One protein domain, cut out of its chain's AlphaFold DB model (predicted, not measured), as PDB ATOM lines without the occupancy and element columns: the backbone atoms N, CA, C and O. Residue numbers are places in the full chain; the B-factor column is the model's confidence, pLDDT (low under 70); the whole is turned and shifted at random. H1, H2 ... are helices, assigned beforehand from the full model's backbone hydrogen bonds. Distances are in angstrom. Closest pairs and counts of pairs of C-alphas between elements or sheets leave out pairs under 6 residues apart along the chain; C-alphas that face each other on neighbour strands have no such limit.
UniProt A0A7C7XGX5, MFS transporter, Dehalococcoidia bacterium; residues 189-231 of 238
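What this domain is: This is residues 189 to 231 of the 238 residues of the protein "MFS transporter" of Dehalococcoidia bacterium (UniProt A0A7C7XGX5). Two helices meet end to end at a corner and make an open L, with H1 as the shorter arm and H2 as the longer one. A tail without a named element, residues 226 to 231, runs on beyond the far end of H2, and nothing packs in the angle between the arms. The printed part has 43 residues with two named helices, H1 then H2, and no named strand; its class is all helix. It is extended, with a radius of gyration of the C-alphas of 16.0 A, and its C-alphas span 50 by 23 by 8 A.

How they stand to each other: H1, residues 190 to 203, is joined to H2, residues 205 to 225, by a tight link of one residue, Asn 204. The two helices touch only at the corner by this link, and only just, with 3 pairs of C-alphas within 8 A. H1 touches H2 with residues 201 to 202 alone, and H2 touches H1 with residues 207 to 208 alone. Their closest C-alphas are those of Ile 201 and Met 208, 6.0 A apart. Their lines are about perpendicular, at 84 degrees, and their centres are 20.4 A apart. In both H1 and H2 every O i to N i+4 pair is within hydrogen-bond range.

Where its parts are: H1 begins at C-alpha 190, at (14.388, -55.752, 33.131), and is 20.2 A long from first to last C-alpha. H2 begins at C-alpha 205, at (-0.960, -40.400, 44.017), and ends at C-alpha 225, at (24.122, -25.531, 51.839), a length of 30.2 A.

The domain as a whole: The two C-alphas farthest apart are those of Ser 189 and Arg 231, at 50.9 A. Residues 189 to 199, 202 to 207 and 212 to 231 stand free. The printed part has no cut. The mean pLDDT of the printed part is 70.9, and it is under 70 at residues 189 to 191, residue 193 and residues 221 to 231.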
ATOM      1  N   SER A 189      11.808 -59.301  31.179       68.31
ATOM      2  CA  SER A 189      12.609 -58.163  30.708       68.31
ATOM      3  C   SER A 189      12.778 -57.141  31.837       68.31
ATOM      4  O   SER A 189      11.790 -56.643  32.374       68.31
ATOM      5  N   ALA A 190      14.029 -56.785  32.151       64.06
ATOM      6  CA  ALA A 190      14.388 -55.752  33.131       64.06
ATOM      7  C   ALA A 190      13.653 -54.424  32.881       64.06
ATOM      8  O   ALA A 190      13.208 -53.749  33.803       64.06
ATOM      9  N   ILE A 191      13.487 -54.076  31.603       69.06
ATOM     10  CA  ILE A 191      12.805 -52.855  31.171       69.06
ATOM     11  C   ILE A 191      11.295 -52.952  31.434       69.06
ATOM     12  O   ILE A 191      10.678 -51.951  31.785       69.06
ATOM     13  N   GLY A 192      10.707 -54.149  31.324       70.44
ATOM     14  CA  GLY A 192       9.294 -54.393  31.626       70.44
ATOM     15  C   GLY A 192       8.972 -54.173  33.104       70.44
ATOM     16  O   GLY A 192       8.057 -53.422  33.421       70.44
ATOM     17  N   GLN A 193       9.794 -54.721  34.003       65.69
ATOM     18  CA  GLN A 193       9.636 -54.528  35.452       65.69
ATOM     19  C   GLN A 193       9.814 -53.055  35.863       65.69
ATOM     20  O   GLN A 193       9.035 -52.537  36.665       65.69
ATOM     21  N   ILE A 194      10.782 -52.345  35.267       73.12
ATOM     22  CA  ILE A 194      10.957 -50.900  35.489       73.12
ATOM     23  C   ILE A 194       9.732 -50.120  34.991       73.12
ATOM     24  O   ILE A 194       9.238 -49.237  35.695       73.12
ATOM     25  N   ALA A 195       9.212 -50.444  33.803       77.06
ATOM     26  CA  ALA A 195       8.040 -49.781  33.235       77.06
ATOM     27  C   ALA A 195       6.774 -50.019  34.073       77.06
ATOM     28  O   ALA A 195       5.990 -49.089  34.274       77.06
ATOM     29  N   ASP A 196       6.591 -51.228  34.601       73.12
ATOM     30  CA  ASP A 196       5.461 -51.563  35.465       73.12
ATOM     31  C   ASP A 196       5.565 -50.878  36.832       73.12
ATOM     32  O   ASP A 196       4.572 -50.324  37.310       73.12
ATOM     33  N   GLY A 197       6.769 -50.788  37.410       70.50
ATOM     34  CA  GLY A 197       7.027 -49.996  38.615       70.50
ATOM     35  C   GLY A 197       6.727 -48.506  38.414       70.50
ATOM     36  O   GLY A 197       6.038 -47.889  39.229       70.50
ATOM     37  N   LEU A 198       7.156 -47.929  37.286       77.12
ATOM     38  CA  LEU A 198       6.884 -46.526  36.953       77.12
ATOM     39  C   LEU A 198       5.386 -46.273  36.715       77.12
ATOM     40  O   LEU A 198       4.839 -45.254  37.149       77.12
ATOM     41  N   ARG A 199       4.700 -47.221  36.061       81.56
ATOM     42  CA  ARG A 199       3.247 -47.177  35.851       81.56
ATOM     43  C   ARG A 199       2.496 -47.279  37.179       81.56
ATOM     44  O   ARG A 199       1.516 -46.561  37.362       81.56
ATOM     45  N   TYR A 200       2.966 -48.108  38.110       75.75
ATOM     46  CA  TYR A 200       2.400 -48.238  39.452       75.75
ATOM     47  C   TYR A 200       2.553 -46.950  40.270       75.75
ATOM     48  O   TYR A 200       1.570 -46.469  40.835       75.75
ATOM     49  N   ILE A 201       3.747 -46.339  40.263       79.06
ATOM     50  CA  ILE A 201       4.008 -45.062  40.948       79.06
ATOM     51  C   ILE A 201       3.088 -43.959  40.413       79.06
ATOM     52  O   ILE A 201       2.462 -43.256  41.203       79.06
ATOM     53  N   ARG A 202       2.930 -43.836  39.084       79.81
ATOM     54  CA  ARG A 202       2.007 -42.845  38.492       79.81
ATOM     55  C   ARG A 202       0.549 -43.062  38.889       79.81
ATOM     56  O   ARG A 202      -0.212 -42.100  38.907       79.81
ATOM     57  N   ARG A 203       0.146 -44.306  39.159       83.00
ATOM     58  CA  ARG A 203      -1.243 -44.662  39.476       83.00
ATOM     59  C   ARG A 203      -1.584 -44.458  40.954       83.00
ATOM     60  O   ARG A 203      -2.759 -44.317  41.274       83.00
ATOM     61  N   ASN A 204      -0.579 -44.419  41.829       84.31
ATOM     62  CA  ASN A 204      -0.738 -44.195  43.263       84.31
ATOM     63  C   ASN A 204      -0.326 -42.758  43.647       84.31
ATOM     64  O   ASN A 204       0.859 -42.500  43.875       84.31
ATOM     65  N   PRO A 205      -1.278 -41.809  43.773       79.19
ATOM     66  CA  PRO A 205      -0.960 -40.400  44.017       79.19
ATOM     67  C   PRO A 205      -0.221 -40.176  45.343       79.19
ATOM     68  O   PRO A 205       0.658 -39.324  45.407       79.19
ATOM     69  N   ILE A 206      -0.501 -40.980  46.375       85.69
ATOM     70  CA  ILE A 206       0.208 -40.924  47.666       85.69
ATOM     71  C   ILE A 206       1.698 -41.233  47.478       85.69
ATOM     72  O   ILE A 206       2.550 -40.507  47.981       85.69
ATOM     73  N   LEU A 207       2.021 -42.281  46.716       79.75
ATOM     74  CA  LEU A 207       3.402 -42.697  46.485       79.75
ATOM     75  C   LEU A 207       4.171 -41.635  45.685       79.75
ATOM     76  O   LEU A 207       5.322 -41.338  45.992       79.75
ATOM     77  N   MET A 208       3.510 -41.005  44.711       78.50
ATOM     78  CA  MET A 208       4.084 -39.902  43.942       78.50
ATOM     79  C   MET A 208       4.354 -38.664  44.811       78.50
ATOM     80  O   MET A 208       5.433 -38.085  44.705       78.50
ATOM     81  N   TRP A 209       3.440 -38.298  45.718       83.25
ATOM     82  CA  TRP A 209       3.661 -37.204  46.672       83.25
ATOM     83  C   TRP A 209       4.802 -37.489  47.649       83.25
ATOM     84  O   TRP A 209       5.611 -36.601  47.903       83.25
ATOM     85  N   VAL A 210       4.920 -38.723  48.147       80.38
ATOM     86  CA  VAL A 210       6.031 -39.128  49.025       80.38
ATOM     87  C   VAL A 210       7.373 -39.021  48.296       80.38
ATOM     88  O   VAL A 210       8.333 -38.497  48.860       80.38
ATOM     89  N   ILE A 211       7.443 -39.450  47.032       81.00
ATOM     90  CA  ILE A 211       8.661 -39.329  46.216       81.00
ATOM     91  C   ILE A 211       8.995 -37.856  45.954       81.00
ATOM     92  O   ILE A 211      10.140 -37.454  46.147       81.00
ATOM     93  N   LEU A 212       8.014 -37.038  45.559       80.81
ATOM     94  CA  LEU A 212       8.215 -35.605  45.315       80.81
ATOM     95  C   LEU A 212       8.683 -34.872  46.573       80.81
ATOM     96  O   LEU A 212       9.589 -34.049  46.493       80.81
ATOM     97  N   MET A 213       8.102 -35.195  47.728       81.94
ATOM     98  CA  MET A 213       8.499 -34.625  49.011       81.94
ATOM     99  C   MET A 213       9.921 -35.055  49.403       81.94
ATOM    100  O   MET A 213      10.712 -34.233  49.854       81.94
ATOM    101  N   ALA A 214      10.287 -36.321  49.193       76.25
ATOM    102  CA  ALA A 214      11.647 -36.788  49.458       76.25
ATOM    103  C   ALA A 214      12.676 -36.081  48.557       76.25
ATOM    104  O   ALA A 214      13.703 -35.608  49.044       76.25
ATOM    105  N   TYR A 215      12.384 -35.953  47.258       77.44
ATOM    106  CA  TYR A 215      13.251 -35.238  46.320       77.44
ATOM    107  C   TYR A 215      13.339 -33.744  46.626       77.44
ATOM    108  O   TYR A 215      14.430 -33.181  46.548       77.44
ATOM    109  N   SER A 216      12.233 -33.099  47.007       76.75
ATOM    110  CA  SER A 216      12.240 -31.673  47.337       76.75
ATOM    111  C   SER A 216      13.069 -31.386  48.586       76.75
ATOM    112  O   SER A 216      13.834 -30.427  48.586       76.75
ATOM    113  N   VAL A 217      13.014 -32.239  49.615       77.31
ATOM    114  CA  VAL A 217      13.852 -32.103  50.819       77.31
ATOM    115  C   VAL A 217      15.337 -32.223  50.477       77.31
ATOM    116  O   VAL A 217      16.136 -31.406  50.938       77.31
ATOM    117  N   VAL A 218      15.717 -33.202  49.651       73.19
ATOM    118  CA  VAL A 218      17.113 -33.377  49.213       73.19
ATOM    119  C   VAL A 218      17.575 -32.180  48.378       73.19
ATOM    120  O   VAL A 218      18.654 -31.643  48.625       73.19
ATOM    121  N   PHE A 219      16.741 -31.725  47.442       73.62
ATOM    122  CA  PHE A 219      17.020 -30.571  46.593       73.62
ATOM    123  C   PHE A 219      17.195 -29.285  47.412       73.62
ATOM    124  O   PHE A 219      18.181 -28.570  47.241       73.62
ATOM    125  N   LEU A 220      16.284 -29.017  48.350       75.12
ATOM    126  CA  LEU A 220      16.348 -27.847  49.224       75.12
ATOM    127  C   LEU A 220      17.568 -27.897  50.146       75.12
ATOM    128  O   LEU A 220      18.267 -26.898  50.274       75.12
ATOM    129  N   SER A 221      17.871 -29.048  50.751       66.75
ATOM    130  CA  SER A 221      19.041 -29.198  51.634       66.75
ATOM    131  C   SER A 221      20.351 -28.871  50.913       66.75
ATOM    132  O   SER A 221      21.242 -28.244  51.489       66.75
ATOM    133  N   PHE A 222      20.450 -29.262  49.641       63.16
ATOM    134  CA  PHE A 222      21.580 -28.924  48.784       63.16
ATOM    135  C   PHE A 222      21.608 -27.422  48.464       63.16
ATOM    136  O   PHE A 222      22.610 -26.756  48.717       63.16
ATOM    137  N   PHE A 223      20.476 -26.864  48.025       64.75
ATOM    138  CA  PHE A 223      20.342 -25.443  47.695       64.75
ATOM    139  C   PHE A 223      20.689 -24.509  48.869       64.75
ATOM    140  O   PHE A 223      21.364 -23.498  48.686       64.75
ATOM    141  N   PHE A 224      20.278 -24.855  50.092       60.69
ATOM    142  CA  PHE A 224      20.593 -24.068  51.288       60.69
ATOM    143  C   PHE A 224      22.054 -24.195  51.735       60.69
ATOM    144  O   PHE A 224      22.577 -23.261  52.341       60.69
ATOM    145  N   SER A 225      22.720 -25.317  51.448       55.84
ATOM    146  CA  SER A 225      24.122 -25.531  51.839       55.84
ATOM    147  C   SER A 225      25.107 -24.755  50.955       55.84
ATOM    148  O   SER A 225      26.151 -24.331  51.447       55.84
ATOM    149  N   ASP A 226      24.750 -24.507  49.689       50.81
ATOM    150  CA  ASP A 226      25.617 -23.872  48.683       50.81
ATOM    151  C   ASP A 226      25.435 -22.349  48.529       50.81
ATOM    152  O   ASP A 226      26.110 -21.729  47.706       50.81
ATOM    153  N   HIS A 227      24.585 -21.697  49.334       50.53
ATOM    154  CA  HIS A 227      24.491 -20.233  49.368       50.53
ATOM    155  C   HIS A 227      25.388 -19.622  50.469       50.53
ATOM    156  O   HIS A 227      24.956 -19.473  51.615       50.53
ATOM    157  N   PRO A 228      26.616 -19.156  50.151       47.47
ATOM    158  CA  PRO A 228      27.504 -18.499  51.118       47.47
ATOM    159  C   PRO A 228      27.005 -17.118  51.589       47.47
ATOM    160  O   PRO A 228      27.573 -16.547  52.519       47.47
ATOM    161  N   GLY A 229      25.943 -16.572  50.982       44.22
ATOM    162  CA  GLY A 229      25.461 -15.203  51.212       44.22
ATOM    163  C   GLY A 229      24.839 -14.925  52.585       44.22
ATOM    164  O   GLY A 229      24.623 -13.761  52.917       44.22
ATOM    165  N   LEU A 230      24.568 -15.954  53.394       46.62
ATOM    166  CA  LEU A 230      23.983 -15.785  54.733       46.62
ATOM    167  C   LEU A 230      24.987 -15.990  55.876       46.62
ATOM    168  O   LEU A 230      24.723 -15.545  56.990       46.62
ATOM    169  N   ARG A 231      26.154 -16.603  55.625       45.78
ATOM    170  CA  ARG A 231      27.168 -16.827  56.676       45.78
ATOM    171  C   ARG A 231      28.093 -15.634  56.909       45.78
ATOM    172  O   ARG A 231      28.563 -15.469  58.028       45.78
TER     173      ARG A 231